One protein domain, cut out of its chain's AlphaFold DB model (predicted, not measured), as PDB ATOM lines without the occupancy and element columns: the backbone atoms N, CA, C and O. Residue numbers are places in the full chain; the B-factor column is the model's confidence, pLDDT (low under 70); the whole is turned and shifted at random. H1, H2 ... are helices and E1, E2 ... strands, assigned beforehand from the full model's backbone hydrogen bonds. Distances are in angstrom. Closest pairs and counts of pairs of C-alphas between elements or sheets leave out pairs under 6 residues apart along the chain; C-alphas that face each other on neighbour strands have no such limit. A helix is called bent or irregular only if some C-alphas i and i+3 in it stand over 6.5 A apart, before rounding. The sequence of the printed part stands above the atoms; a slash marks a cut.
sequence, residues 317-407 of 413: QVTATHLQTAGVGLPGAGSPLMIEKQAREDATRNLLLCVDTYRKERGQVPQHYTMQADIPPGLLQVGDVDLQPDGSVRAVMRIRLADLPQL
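AT A GLANCE: This is residues 317 to 407 of the 413 residues of the protein "SPOR domain-containing protein" of Desulfovibrio gigas (strain ATCC 19364 / DSM 1382 / NCIMB 9332 / VKM B-1759) (UniProt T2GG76). One long helix, H1, runs slantwise over one face of a small three-stranded sheet, making two layers; the other face is largely bare. Beyond the end of H1 a long loop, residues 362 to 380, folds back to E2 at the sheet's edge, and short H2 continues from the end of E3. The 91 printed residues hold three named strands and two named helices, in the order E1, H1, E2, E3, H2; the sheet's order is E1, E3, E2, all antiparallel, and the class is mixed, helices and strands. The whole is only just compact, close to loose, with a radius of gyration of the C-alphas of 14.2 A, and elongated, spanning 42 by 26 by 22 A.

HOW THE PARTS SIT: Begin at E3, residues 393 to 400, the inner strand. E1, residues 322 to 329, is its antiparallel neighbour at 160 degrees; look at N 325 and O 397, 3.0 A apart, within hydrogen-bond range. E2, residues 381 to 387, is its other antiparallel neighbour, at 163 degrees, with N 383 and O 396 at 2.8 A; E2 and E3 form a hairpin with a tight link. H1, residues 336 to 361, is on the sheet at a height over the sheet of 4.2 A, only just above the sheet's level. It lies over E1 and E3, slantwise to the strands, at 39 degrees to E1 on the local plane. The closest C-alphas of E1 and H1 are those of Gly 327 and Ala 347, 3.7 A apart; for H1 and E3 they are those of Ala 343 and Ala 395, 5.3 A. E1, H1 and E2 make a split strand-helix-strand unit, two strands running the same way with E3 between them, its crossover right-handed. H2, residues 401 to 406, only grazes the sheet, with residues 401 to 404. H1 and H2 are close but not clearly touching: the closest C-alphas, of Val 355 and Leu 404, are 7.9 A apart. Every O i to N i+4 pair of H1 is within hydrogen-bond range; in H2 0 of 2 are, against 2 of 3 O i to N i+3 pairs.

IN THESE COORDINATES: Find C-alpha 322 at (-41.665, -49.066, 10.561), where E1 begins its 22.8 A. H1 starts at C-alpha 336, (-22.425, -61.660, -5.541), and runs 37.2 A. E2 measures 18.6 A and E3 23.4 A. H2, 10.0 A, ends at C-alpha 406, (-37.941, -35.666, 7.943); it is only just irregular, with C-alphas 402 and 405 7.0 A apart.

THE WHOLE: The two C-alphas farthest apart, of Pro 366 and Pro 389, are 43.5 A apart. The printed part has no cut; the link from H1 to E2 is long, with 19 residues. The mean pLDDT of the printed part is 90.8, and residues 371 to 373 are under 70.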
ATOM      1  N   GLN A 317     -44.889 -53.552   3.750       96.31
ATOM      2  CA  GLN A 317     -45.275 -54.011   5.078       96.31
ATOM      3  C   GLN A 317     -45.255 -52.831   6.045       96.31
ATOM      4  O   GLN A 317     -44.203 -52.288   6.386       96.31
ATOM      5  N   VAL A 318     -46.445 -52.437   6.493       96.25
ATOM      6  CA  VAL A 318     -46.636 -51.369   7.473       96.25
ATOM      7  C   VAL A 318     -46.752 -51.993   8.857       96.25
ATOM      8  O   VAL A 318     -47.719 -52.685   9.165       96.25
ATOM      9  N   THR A 319     -45.763 -51.746   9.709       96.12
ATOM     10  CA  THR A 319     -45.793 -52.146  11.123       96.12
ATOM     11  C   THR A 319     -46.118 -50.943  12.009       96.12
ATOM     12  O   THR A 319     -46.183 -49.809  11.538       96.12
ATOM     13  N   ALA A 320     -46.288 -51.158  13.318       96.25
ATOM     14  CA  ALA A 320     -46.563 -50.074  14.268       96.25
ATOM     15  C   ALA A 320     -45.457 -49.002  14.322       96.25
ATOM     16  O   ALA A 320     -45.719 -47.868  14.715       96.25
ATOM     17  N   THR A 321     -44.222 -49.350  13.951       97.19
ATOM     18  CA  THR A 321     -43.048 -48.476  14.102       97.19
ATOM     19  C   THR A 321     -42.275 -48.250  12.808       97.19
ATOM     20  O   THR A 321     -41.530 -47.273  12.724       97.19
ATOM     21  N   HIS A 322     -42.452 -49.099  11.793       97.56
ATOM     22  CA  HIS A 322     -41.665 -49.066  10.561       97.56
ATOM     23  C   HIS A 322     -42.519 -49.301   9.315       97.56
ATOM     24  O   HIS A 322     -43.469 -50.086   9.346       97.56
ATOM     25  N   LEU A 323     -42.104 -48.687   8.208       96.56
ATOM     26  CA  LEU A 323     -42.407 -49.158   6.860       96.56
ATOM     27  C   LEU A 323     -41.256 -50.043   6.396       96.56
ATOM     28  O   LEU A 323     -40.092 -49.673   6.560       96.56
ATOM     29  N   GLN A 324     -41.583 -51.200   5.836       96.94
ATOM     30  CA  GLN A 324     -40.617 -52.169   5.347       96.94
ATOM     31  C   GLN A 324     -40.966 -52.595   3.926       96.94
ATOM     32  O   GLN A 324     -42.129 -52.844   3.611       96.94
ATOM     33  N   THR A 325     -39.941 -52.748   3.099       96.56
ATOM     34  CA  THR A 325     -40.034 -53.360   1.775       96.56
ATOM     35  C   THR A 325     -38.885 -54.333   1.569       96.56
ATOM     36  O   THR A 325     -37.876 -54.305   2.280       96.56
ATOM     37  N   ALA A 326     -39.040 -55.211   0.587       96.56
ATOM     38  CA  ALA A 326     -37.965 -56.058   0.101       96.56
ATOM     39  C   ALA A 326     -37.674 -55.748  -1.370       96.56
ATOM     40  O   ALA A 326     -38.552 -55.298  -2.110       96.56
ATOM     41  N   GLY A 327     -36.436 -55.988  -1.774       95.38
ATOM     42  CA  GLY A 327     -35.989 -55.963  -3.161       95.38
ATOM     43  C   GLY A 327     -35.197 -57.217  -3.479       95.38
ATOM     44  O   GLY A 327     -34.682 -57.878  -2.570       95.38
ATOM     45  N   VAL A 328     -35.128 -57.561  -4.762       95.44
ATOM     46  CA  VAL A 328     -34.486 -58.797  -5.223       95.44
ATOM     47  C   VAL A 328     -33.439 -58.483  -6.287       95.44
ATOM     48  O   VAL A 328     -33.718 -57.853  -7.302       95.44
ATOM     49  N   GLY A 329     -32.215 -58.945  -6.054       94.88
ATOM     50  CA  GLY A 329     -31.129 -58.953  -7.023       94.88
ATOM     51  C   GLY A 329     -31.088 -60.294  -7.743       94.88
ATOM     52  O   GLY A 329     -31.103 -61.342  -7.098       94.88
ATOM     53  N   LEU A 330     -31.021 -60.272  -9.073       95.31
ATOM     54  CA  LEU A 330     -31.048 -61.486  -9.892       95.31
ATOM     55  C   LEU A 330     -29.634 -62.058 -10.101       95.31
ATOM     56  O   LEU A 330     -28.698 -61.287 -10.322       95.31
ATOM     57  N   PRO A 331     -29.472 -63.395 -10.148       88.56
ATOM     58  CA  PRO A 331     -28.169 -64.062 -10.272       88.56
ATOM     59  C   PRO A 331     -27.391 -63.756 -11.570       88.56
ATOM     60  O   PRO A 331     -26.222 -64.113 -11.687       88.56
ATOM     61  N   GLY A 332     -27.998 -63.073 -12.545       86.38
ATOM     62  CA  GLY A 332     -27.358 -62.683 -13.808       86.38
ATOM     63  C   GLY A 332     -26.579 -61.361 -13.774       86.38
ATOM     64  O   GLY A 332     -25.941 -61.013 -14.764       86.38
ATOM     65  N   ALA A 333     -26.620 -60.609 -12.669       74.62
ATOM     66  CA  ALA A 333     -26.064 -59.252 -12.596       74.62
ATOM     67  C   ALA A 333     -24.547 -59.177 -12.317       74.62
ATOM     68  O   ALA A 333     -24.000 -58.093 -12.100       74.62
ATOM     69  N   GLY A 334     -23.847 -60.315 -12.333       87.31
ATOM     70  CA  GLY A 334     -22.402 -60.399 -12.128       87.31
ATOM     71  C   GLY A 334     -22.029 -60.963 -10.758       87.31
ATOM     72  O   GLY A 334     -22.631 -61.921 -10.287       87.31
ATOM     73  N   SER A 335     -20.987 -60.411 -10.129       92.19
ATOM     74  CA  SER A 335     -20.486 -60.906  -8.835       92.19
ATOM     75  C   SER A 335     -21.555 -60.842  -7.726       92.19
ATOM     76  O   SER A 335     -22.387 -59.934  -7.772       92.19
ATOM     77  N   PRO A 336     -21.484 -61.684  -6.672       89.38
ATOM     78  CA  PRO A 336     -22.425 -61.660  -5.541       89.38
ATOM     79  C   PRO A 336     -22.636 -60.269  -4.929       89.38
ATOM     80  O   PRO A 336     -23.755 -59.887  -4.608       89.38
ATOM     81  N   LEU A 337     -21.567 -59.467  -4.869       92.31
ATOM     82  CA  LEU A 337     -21.606 -58.090  -4.377       92.31
ATOM     83  C   LEU A 337     -22.500 -57.173  -5.236       92.31
ATOM     84  O   LEU A 337     -23.155 -56.270  -4.723       92.31
ATOM     85  N   MET A 338     -22.528 -57.394  -6.553       94.69
ATOM     86  CA  MET A 338     -23.362 -56.626  -7.484       94.69
ATOM     87  C   MET A 338     -24.829 -57.040  -7.392       94.69
ATOM     88  O   MET A 338     -25.697 -56.173  -7.443       94.69
ATOM     89  N   ILE A 339     -25.095 -58.334  -7.195       94.88
ATOM     90  CA  ILE A 339     -26.448 -58.865  -6.988       94.88
ATOM     91  C   ILE A 339     -27.031 -58.286  -5.694       94.88
ATOM     92  O   ILE A 339     -28.147 -57.771  -5.689       94.88
ATOM     93  N   GLU A 340     -26.254 -58.273  -4.609       95.12
ATOM     94  CA  GLU A 340     -26.666 -57.642  -3.353       95.12
ATOM     95  C   GLU A 340     -26.898 -56.133  -3.512       95.12
ATOM     96  O   GLU A 340     -27.908 -55.607  -3.044       95.12
ATOM     97  N   LYS A 341     -25.993 -55.424  -4.199       95.44
ATOM     98  CA  LYS A 341     -26.160 -53.990  -4.479       95.44
ATOM     99  C   LYS A 341     -27.461 -53.719  -5.233       95.44
ATOM    100  O   LYS A 341     -28.202 -52.820  -4.844       95.44
ATOM    101  N   GLN A 342     -27.755 -54.519  -6.256       95.44
ATOM    102  CA  GLN A 342     -29.002 -54.430  -7.008       95.44
ATOM    103  C   GLN A 342     -30.219 -54.687  -6.111       95.44
ATOM    104  O   GLN A 342     -31.172 -53.915  -6.158       95.44
ATOM    105  N   ALA A 343     -30.178 -55.716  -5.259       95.81
ATOM    106  CA  ALA A 343     -31.261 -56.021  -4.324       95.81
ATOM    107  C   ALA A 343     -31.550 -54.844  -3.379       95.81
ATOM    108  O   ALA A 343     -32.706 -54.508  -3.131       95.81
ATOM    109  N   ARG A 344     -30.498 -54.188  -2.869       95.81
ATOM    110  CA  ARG A 344     -30.613 -53.013  -1.989       95.81
ATOM    111  C   ARG A 344     -31.180 -51.794  -2.718       95.81
ATOM    112  O   ARG A 344     -32.013 -51.087  -2.151       95.81
ATOM    113  N   GLU A 345     -30.750 -51.543  -3.953       94.62
ATOM    114  CA  GLU A 345     -31.282 -50.455  -4.788       94.62
ATOM    115  C   GLU A 345     -32.764 -50.678  -5.116       94.62
ATOM    116  O   GLU A 345     -33.575 -49.764  -4.955       94.62
ATOM    117  N   ASP A 346     -33.138 -51.908  -5.476       94.88
ATOM    118  CA  ASP A 346     -34.527 -52.297  -5.726       94.88
ATOM    119  C   ASP A 346     -35.393 -52.162  -4.461       94.88
ATOM    120  O   ASP A 346     -36.453 -51.537  -4.485       94.88
ATOM    121  N   ALA A 347     -34.898 -52.628  -3.309       95.81
ATOM    122  CA  ALA A 347     -35.586 -52.497  -2.026       95.81
ATOM    123  C   ALA A 347     -35.815 -51.025  -1.648       95.81
ATOM    124  O   ALA A 347     -36.891 -50.667  -1.164       95.81
ATOM    125  N   THR A 348     -34.826 -50.166  -1.909       95.12
ATOM    126  CA  THR A 348     -34.901 -48.718  -1.656       95.12
ATOM    127  C   THR A 348     -35.941 -48.052  -2.554       95.12
ATOM    128  O   THR A 348     -36.777 -47.286  -2.073       95.12
ATOM    129  N   ARG A 349     -35.956 -48.392  -3.848       94.12
ATOM    130  CA  ARG A 349     -36.978 -47.920  -4.790       94.12
ATOM    131  C   ARG A 349     -38.380 -48.349  -4.355       94.12
ATOM    132  O   ARG A 349     -39.303 -47.538  -4.359       94.12
ATOM    133  N   ASN A 350     -38.527 -49.601  -3.933       95.00
ATOM    134  CA  ASN A 350     -39.785 -50.132  -3.416       95.00
ATOM    135  C   ASN A 350     -40.215 -49.398  -2.138       95.00
ATOM    136  O   ASN A 350     -41.397 -49.094  -1.974       95.00
ATOM    137  N   LEU A 351     -39.264 -49.054  -1.261       95.00
ATOM    138  CA  LEU A 351     -39.538 -48.307  -0.032       95.00
ATOM    139  C   LEU A 351     -40.066 -46.903  -0.327       95.00
ATOM    140  O   LEU A 351     -41.028 -46.479   0.305       95.00
ATOM    141  N   LEU A 352     -39.494 -46.207  -1.311       93.12
ATOM    142  CA  LEU A 352     -39.983 -44.897  -1.753       93.12
ATOM    143  C   LEU A 352     -41.446 -44.959  -2.222       93.12
ATOM    144  O   LEU A 352     -42.264 -44.142  -1.803       93.12
ATOM    145  N   LEU A 353     -41.801 -45.970  -3.019       92.38
ATOM    146  CA  LEU A 353     -43.187 -46.199  -3.452       92.38
ATOM    147  C   LEU A 353     -44.121 -46.538  -2.274       92.38
ATOM    148  O   LEU A 353     -45.282 -46.125  -2.242       92.38
ATOM    149  N   CYS A 354     -43.620 -47.274  -1.283       94.19
ATOM    150  CA  CYS A 354     -44.351 -47.606  -0.059       94.19
ATOM    151  C   CYS A 354     -44.606 -46.356   0.804       94.19
ATOM    152  O   CYS A 354     -45.728 -46.143   1.262       94.19
ATOM    153  N   VAL A 355     -43.610 -45.476   0.952       93.12
ATOM    154  CA  VAL A 355     -43.755 -44.177   1.632       93.12
ATOM    155  C   VAL A 355     -44.776 -43.288   0.921       93.12
ATOM    156  O   VAL A 355     -45.608 -42.668   1.586       93.12
ATOM    157  N   ASP A 356     -44.748 -43.251  -0.413       90.88
ATOM    158  CA  ASP A 356     -45.720 -42.517  -1.230       90.88
ATOM    159  C   ASP A 356     -47.160 -42.933  -0.927       90.88
ATOM    160  O   ASP A 356     -48.014 -42.122  -0.559       90.88
ATOM    161  N   THR A 357     -47.402 -44.238  -1.047       91.50
ATOM    162  CA  THR A 357     -48.716 -44.850  -0.851       91.50
ATOM    163  C   THR A 357     -49.203 -44.610   0.575       91.50
ATOM    164  O   THR A 357     -50.323 -44.144   0.775       91.50
ATOM    165  N   TYR A 358     -48.321 -44.798   1.561       93.38
ATOM    166  CA  TYR A 358     -48.632 -44.562   2.968       93.38
ATOM    167  C   TYR A 358     -49.050 -43.112   3.247       93.38
ATOM    168  O   TYR A 358     -50.026 -42.858   3.956       93.38
ATOM    169  N   ARG A 359     -48.331 -42.130   2.687       91.31
ATOM    170  CA  ARG A 359     -48.653 -40.712   2.888       91.31
ATOM    171  C   ARG A 359     -49.971 -40.325   2.212       91.31
ATOM    172  O   ARG A 359     -50.741 -39.559   2.799       91.31
ATOM    173  N   LYS A 360     -50.253 -40.871   1.022       89.69
ATOM    174  CA  LYS A 360     -51.526 -40.673   0.306       89.69
ATOM    175  C   LYS A 360     -52.709 -41.200   1.112       89.69
ATOM    176  O   LYS A 360     -53.677 -40.472   1.305       89.69
ATOM    177  N   GLU A 361     -52.605 -42.411   1.654       91.31
ATOM    178  CA  GLU A 361     -53.651 -43.012   2.497       91.31
ATOM    179  C   GLU A 361     -53.893 -42.226   3.792       91.31
ATOM    180  O   GLU A 361     -55.019 -42.147   4.281       91.31
ATOM    181  N   ARG A 362     -52.850 -41.591   4.338       92.38
ATOM    182  CA  ARG A 362     -52.951 -40.717   5.517       92.38
ATOM    183  C   ARG A 362     -53.467 -39.309   5.207       92.38
ATOM    184  O   ARG A 362     -53.606 -38.522   6.142       92.38
ATOM    185  N   GLY A 363     -53.717 -38.972   3.941       88.94
ATOM    186  CA  GLY A 363     -54.134 -37.628   3.530       88.94
ATOM    187  C   GLY A 363     -53.086 -36.546   3.817       88.94
ATOM    188  O   GLY A 363     -53.433 -35.377   3.942       88.94
ATOM    189  N   GLN A 364     -51.808 -36.917   3.953       79.69
ATOM    190  CA  GLN A 364     -50.711 -35.999   4.309       79.69
ATOM    191  C   GLN A 364     -50.046 -35.352   3.090       79.69
ATOM    192  O   GLN A 364     -48.979 -34.752   3.192       79.69
ATOM    193  N   VAL A 365     -50.649 -35.517   1.922       72.62
ATOM    194  CA  VAL A 365     -50.015 -35.247   0.644       72.62
ATOM    195  C   VAL A 365     -50.763 -34.127  -0.076       72.62
ATOM    196  O   VAL A 365     -51.936 -34.314  -0.412       72.62
ATOM    197  N   PRO A 366     -50.113 -32.981  -0.348       73.12
ATOM    198  CA  PRO A 366     -50.645 -31.977  -1.263       73.12
ATOM    199  C   PRO A 366     -50.876 -32.603  -2.643       73.12
ATOM    200  O   PRO A 366     -50.076 -33.421  -3.086       73.12
ATOM    201  N   GLN A 367     -51.930 -32.208  -3.364       70.75
ATOM    202  CA  GLN A 367     -52.237 -32.793  -4.682       70.75
ATOM    203  C   GLN A 367     -51.121 -32.611  -5.731       70.75
ATOM    204  O   GLN A 367     -51.100 -33.325  -6.733       70.75
ATOM    205  N   HIS A 368     -50.167 -31.709  -5.481       70.25
ATOM    206  CA  HIS A 368     -49.005 -31.462  -6.325       70.25
ATOM    207  C   HIS A 368     -47.730 -31.467  -5.474       70.25
ATOM    208  O   HIS A 368     -47.412 -30.500  -4.792       70.25
ATOM    209  N   TYR A 369     -47.001 -32.574  -5.502       70.19
ATOM    210  CA  TYR A 369     -45.658 -32.686  -4.942       70.19
ATOM    211  C   TYR A 369     -44.839 -33.578  -5.863       70.19
ATOM    212  O   TYR A 369     -45.355 -34.527  -6.460       70.19
ATOM    213  N   THR A 370     -43.552 -33.274  -5.974       70.44
ATOM    214  CA  THR A 370     -42.592 -34.229  -6.516       70.44
ATOM    215  C   THR A 370     -41.900 -34.877  -5.336       70.44
ATOM    216  O   THR A 370     -41.456 -34.209  -4.403       70.44
ATOM    217  N   MET A 371     -41.852 -36.205  -5.329       63.47
ATOM    218  CA  MET A 371     -41.020 -36.884  -4.353       63.47
ATOM    219  C   MET A 371     -39.571 -36.625  -4.728       63.47
ATOM    220  O   MET A 371     -39.143 -37.004  -5.821       63.47
ATOM    221  N   GLN A 372     -38.818 -35.985  -3.836       66.00
ATOM    222  CA  GLN A 372     -37.375 -35.984  -3.978       66.00
ATOM    223  C   GLN A 372     -36.910 -37.437  -3.910       66.00
ATOM    224  O   GLN A 372     -37.255 -38.174  -2.988       66.00
ATOM    225  N   ALA A 373     -36.206 -37.861  -4.957       64.06
ATOM    226  CA  ALA A 373     -35.973 -39.264  -5.281       64.06
ATOM    227  C   ALA A 373     -34.990 -39.983  -4.341       64.06
ATOM    228  O   ALA A 373     -34.558 -41.087  -4.662       64.06
ATOM    229  N   ASP A 374     -34.615 -39.377  -3.213       82.50
ATOM    230  CA  ASP A 374     -33.539 -39.876  -2.371       82.50
ATOM    231  C   ASP A 374     -33.927 -39.853  -0.889       82.50
ATOM    232  O   ASP A 374     -34.309 -38.819  -0.336       82.50
ATOM    233  N   ILE A 375     -33.836 -41.016  -0.244       88.12
ATOM    234  CA  ILE A 375     -33.974 -41.143   1.208       88.12
ATOM    235  C   ILE A 375     -32.571 -40.966   1.791       88.12
ATOM    236  O   ILE A 375     -31.680 -41.745   1.444       88.12
ATOM    237  N   PRO A 376     -32.347 -40.011   2.711       89.00
ATOM    238  CA  PRO A 376     -31.050 -39.858   3.349       89.00
ATOM    239  C   PRO A 376     -30.585 -41.188   3.969       89.00
ATOM    240  O   PRO A 376     -31.355 -41.825   4.696       89.00
ATOM    241  N   PRO A 377     -29.322 -41.603   3.765       86.94
ATOM    242  CA  PRO A 377     -28.838 -42.910   4.212       86.94
ATOM    243  C   PRO A 377     -28.894 -43.090   5.736       86.94
ATOM    244  O   PRO A 377     -28.922 -44.217   6.210       86.94
ATOM    245  N   GLY A 378     -28.947 -41.999   6.510       90.25
ATOM    246  CA  GLY A 378     -29.127 -42.050   7.965       90.25
ATOM    247  C   GLY A 378     -30.541 -42.428   8.427       90.25
ATOM    248  O   GLY A 378     -30.703 -42.826   9.576       90.25
ATOM    249  N   LEU A 379     -31.552 -42.317   7.555       92.88
ATOM    250  CA  LEU A 379     -32.944 -42.689   7.852       92.88
ATOM    251  C   LEU A 379     -33.281 -44.113   7.383       92.88
ATOM    252  O   LEU A 379     -34.220 -44.734   7.884       92.88
ATOM    253  N   LEU A 380     -32.509 -44.630   6.426       95.62
ATOM    254  CA  LEU A 380     -32.627 -45.986   5.905       95.62
ATOM    255  C   LEU A 380     -31.977 -46.989   6.859       95.62
ATOM    256  O   LEU A 380     -30.797 -46.905   7.186       95.62
ATOM    257  N   GLN A 381     -32.747 -47.992   7.263       96.38
ATOM    258  CA  GLN A 381     -32.256 -49.142   8.008       96.38
ATOM    259  C   GLN A 381     -32.195 -50.336   7.068       96.38
ATOM    260  O   GLN A 381     -33.223 -50.848   6.619       96.38
ATOM    261  N   VAL A 382     -30.973 -50.778   6.777       94.88
ATOM    262  CA  VAL A 382     -30.740 -52.017   6.036       94.88
ATOM    263  C   VAL A 382     -31.056 -53.178   6.974       94.88
ATOM    264  O   VAL A 382     -30.455 -53.296   8.042       94.88
ATOM    265  N   GLY A 383     -32.057 -53.974   6.610       93.19
ATOM    266  CA  GLY A 383     -32.424 -55.195   7.313       93.19
ATOM    267  C   GLY A 383     -31.573 -56.381   6.871       93.19
ATOM    268  O   GLY A 383     -30.454 -56.223   6.380       93.19
ATOM    269  N   ASP A 384     -32.133 -57.574   7.044       93.75
ATOM    270  CA  ASP A 384     -31.474 -58.816   6.662       93.75
ATOM    271  C   ASP A 384     -31.314 -58.925   5.138       93.75
ATOM    272  O   ASP A 384     -32.127 -58.418   4.351       93.75
ATOM    273  N   VAL A 385     -30.219 -59.571   4.741       94.75
ATOM    274  CA  VAL A 385     -29.894 -59.899   3.355       94.75
ATOM    275  C   VAL A 385     -29.835 -61.416   3.257       94.75
ATOM    276  O   VAL A 385     -28.944 -62.041   3.832       94.75
ATOM    277  N   ASP A 386     -30.780 -61.993   2.526       95.44
ATOM    278  CA  ASP A 386     -30.938 -63.436   2.391       95.44
ATOM    279  C   ASP A 386     -30.528 -63.876   0.983       95.44
ATOM    280  O   ASP A 386     -31.061 -63.389  -0.017       95.44
ATOM    281  N   LEU A 387     -29.589 -64.820   0.894       95.00
ATOM    282  CA  LEU A 387     -29.292 -65.513  -0.358       95.00
ATOM    283  C   LEU A 387     -30.338 -66.611  -0.564       95.00
ATOM    284  O   LEU A 387     -30.467 -67.519   0.258       95.00
ATOM    285  N   GLN A 388     -31.081 -66.530  -1.658       95.81
ATOM    286  CA  GLN A 388     -32.095 -67.515  -1.995       95.81
ATOM    287  C   GLN A 388     -31.494 -68.734  -2.717       95.81
ATOM    288  O   GLN A 388     -30.420 -68.639  -3.320       95.81
ATOM    289  N   PRO A 389     -32.182 -69.894  -2.691       92.81
ATOM    290  CA  PRO A 389     -31.693 -71.126  -3.319       92.81
ATOM    291  C   PRO A 389     -31.492 -71.023  -4.836       92.81
ATOM    292  O   PRO A 389     -30.709 -71.776  -5.405       92.81
ATOM    293  N   ASP A 390     -32.196 -70.099  -5.490       93.88
ATOM    294  CA  ASP A 390     -32.075 -69.808  -6.921       93.88
ATOM    295  C   ASP A 390     -30.857 -68.923  -7.259       93.88
ATOM    296  O   ASP A 390     -30.629 -68.595  -8.422       93.88
ATOM    297  N   GLY A 391     -30.068 -68.534  -6.251       92.50
ATOM    298  CA  GLY A 391     -28.922 -67.640  -6.385       92.50
ATOM    299  C   GLY A 391     -29.288 -66.153  -6.410       92.50
ATOM    300  O   GLY A 391     -28.391 -65.319  -6.533       92.50
ATOM    301  N   SER A 392     -30.573 -65.798  -6.291       95.69
ATOM    302  CA  SER A 392     -30.988 -64.409  -6.095       95.69
ATOM    303  C   SER A 392     -30.660 -63.935  -4.679       95.69
ATOM    304  O   SER A 392     -30.556 -64.726  -3.743       95.69
ATOM    305  N   VAL A 393     -30.489 -62.626  -4.502       96.12
ATOM    306  CA  VAL A 393     -30.312 -62.016  -3.176       96.12
ATOM    307  C   VAL A 393     -31.544 -61.192  -2.863       96.12
ATOM    308  O   VAL A 393     -31.915 -60.321  -3.646       96.12
ATOM    309  N   ARG A 394     -32.170 -61.428  -1.713       95.56
ATOM    310  CA  ARG A 394     -33.250 -60.595  -1.190       95.56
ATOM    311  C   ARG A 394     -32.676 -59.648  -0.146       95.56
ATOM    312  O   ARG A 394     -32.052 -60.096   0.807       95.56
ATOM    313  N   ALA A 395     -32.903 -58.351  -0.307       96.56
ATOM    314  CA  ALA A 395     -32.525 -57.347   0.682       96.56
ATOM    315  C   ALA A 395     -33.777 -56.678   1.244       96.56
ATOM    316  O   ALA A 395     -34.693 -56.327   0.498       96.56
ATOM    317  N   VAL A 396     -33.811 -56.487   2.559       96.81
ATOM    318  CA  VAL A 396     -34.897 -55.785   3.244       96.81
ATOM    319  C   VAL A 396     -34.467 -54.360   3.579       96.81
ATOM    320  O   VAL A 396     -33.391 -54.148   4.134       96.81
ATOM    321  N   MET A 397     -35.324 -53.380   3.295       97.12
ATOM    322  CA  MET A 397     -35.132 -51.984   3.695       97.12
ATOM    323  C   MET A 397     -36.267 -51.530   4.601       97.12
ATOM    324  O   MET A 397     -37.428 -51.886   4.396       97.12
ATOM    325  N   ARG A 398     -35.922 -50.749   5.626       97.50
ATOM    326  CA  ARG A 398     -36.861 -50.222   6.616       97.50
ATOM    327  C   ARG A 398     -36.645 -48.728   6.818       97.50
ATOM    328  O   ARG A 398     -35.517 -48.247   6.781       97.50
ATOM    329  N   ILE A 399     -37.722 -48.012   7.113       96.94
ATOM    330  CA  ILE A 399     -37.683 -46.646   7.645       96.94
ATOM    331  C   ILE A 399     -38.639 -46.550   8.828       96.94
ATOM    332  O   ILE A 399     -39.709 -47.166   8.826       96.94
ATOM    333  N   ARG A 400     -38.265 -45.800   9.866       97.19
ATOM    334  CA  ARG A 400     -39.158 -45.568  11.005       97.19
ATOM    335  C   ARG A 400     -40.271 -44.614  10.608       97.19
ATOM    336  O   ARG A 400     -40.030 -43.588   9.981       97.19
ATOM    337  N   LEU A 401     -41.481 -44.899  11.073       95.50
ATOM    338  CA  LEU A 401     -42.628 -44.011  10.877       95.50
ATOM    339  C   LEU A 401     -42.390 -42.615  11.477       95.50
ATOM    340  O   LEU A 401     -42.822 -41.621  10.901       95.50
ATOM    341  N   ALA A 402     -41.658 -42.537  12.593       95.44
ATOM    342  CA  ALA A 402     -41.289 -41.276  13.242       95.44
ATOM    343  C   ALA A 402     -40.322 -40.409  12.413       95.44
ATOM    344  O   ALA A 402     -40.274 -39.199  12.614       95.44
ATOM    345  N   ASP A 403     -39.587 -41.014  11.476       94.56
ATOM    346  CA  ASP A 403     -38.626 -40.323  10.616       94.56
ATOM    347  C   ASP A 403     -39.258 -39.878   9.287       94.56
ATOM    348  O   ASP A 403     -38.683 -39.064   8.569       94.56
ATOM    349  N   LEU A 404     -40.476 -40.341   8.966       91.75
ATOM    350  CA  LEU A 404     -41.181 -39.930   7.750       91.75
ATOM    351  C   LEU A 404     -41.370 -38.416   7.615       91.75
ATOM    352  O   LEU A 404     -41.241 -37.943   6.491       91.75
ATOM    353  N   PRO A 405     -41.650 -37.626   8.667       89.19
ATOM    354  CA  PRO A 405     -41.733 -36.172   8.532       89.19
ATOM    355  C   PRO A 405     -40.411 -35.510   8.117       89.19
ATOM    356  O   PRO A 405     -40.439 -34.397   7.610       89.19
ATOM    357  N   GLN A 406     -39.267 -36.177   8.318       87.62
ATOM    358  CA  GLN A 406     -37.941 -35.666   7.943       87.62
ATOM    359  C   GLN A 406     -37.605 -35.905   6.465       87.62
ATOM    360  O   GLN A 406     -36.646 -35.329   5.955       87.62
ATOM    361  N   LEU A 407     -38.373 -36.754   5.771       86.94
ATOM    362  CA  LEU A 407     -38.317 -36.857   4.315       86.94
ATOM    363  C   LEU A 407     -38.961 -35.598   3.734       86.94
ATOM    364  O   LEU A 407     -40.177 -35.569   3.504       86.94
TER     365      LEU A 407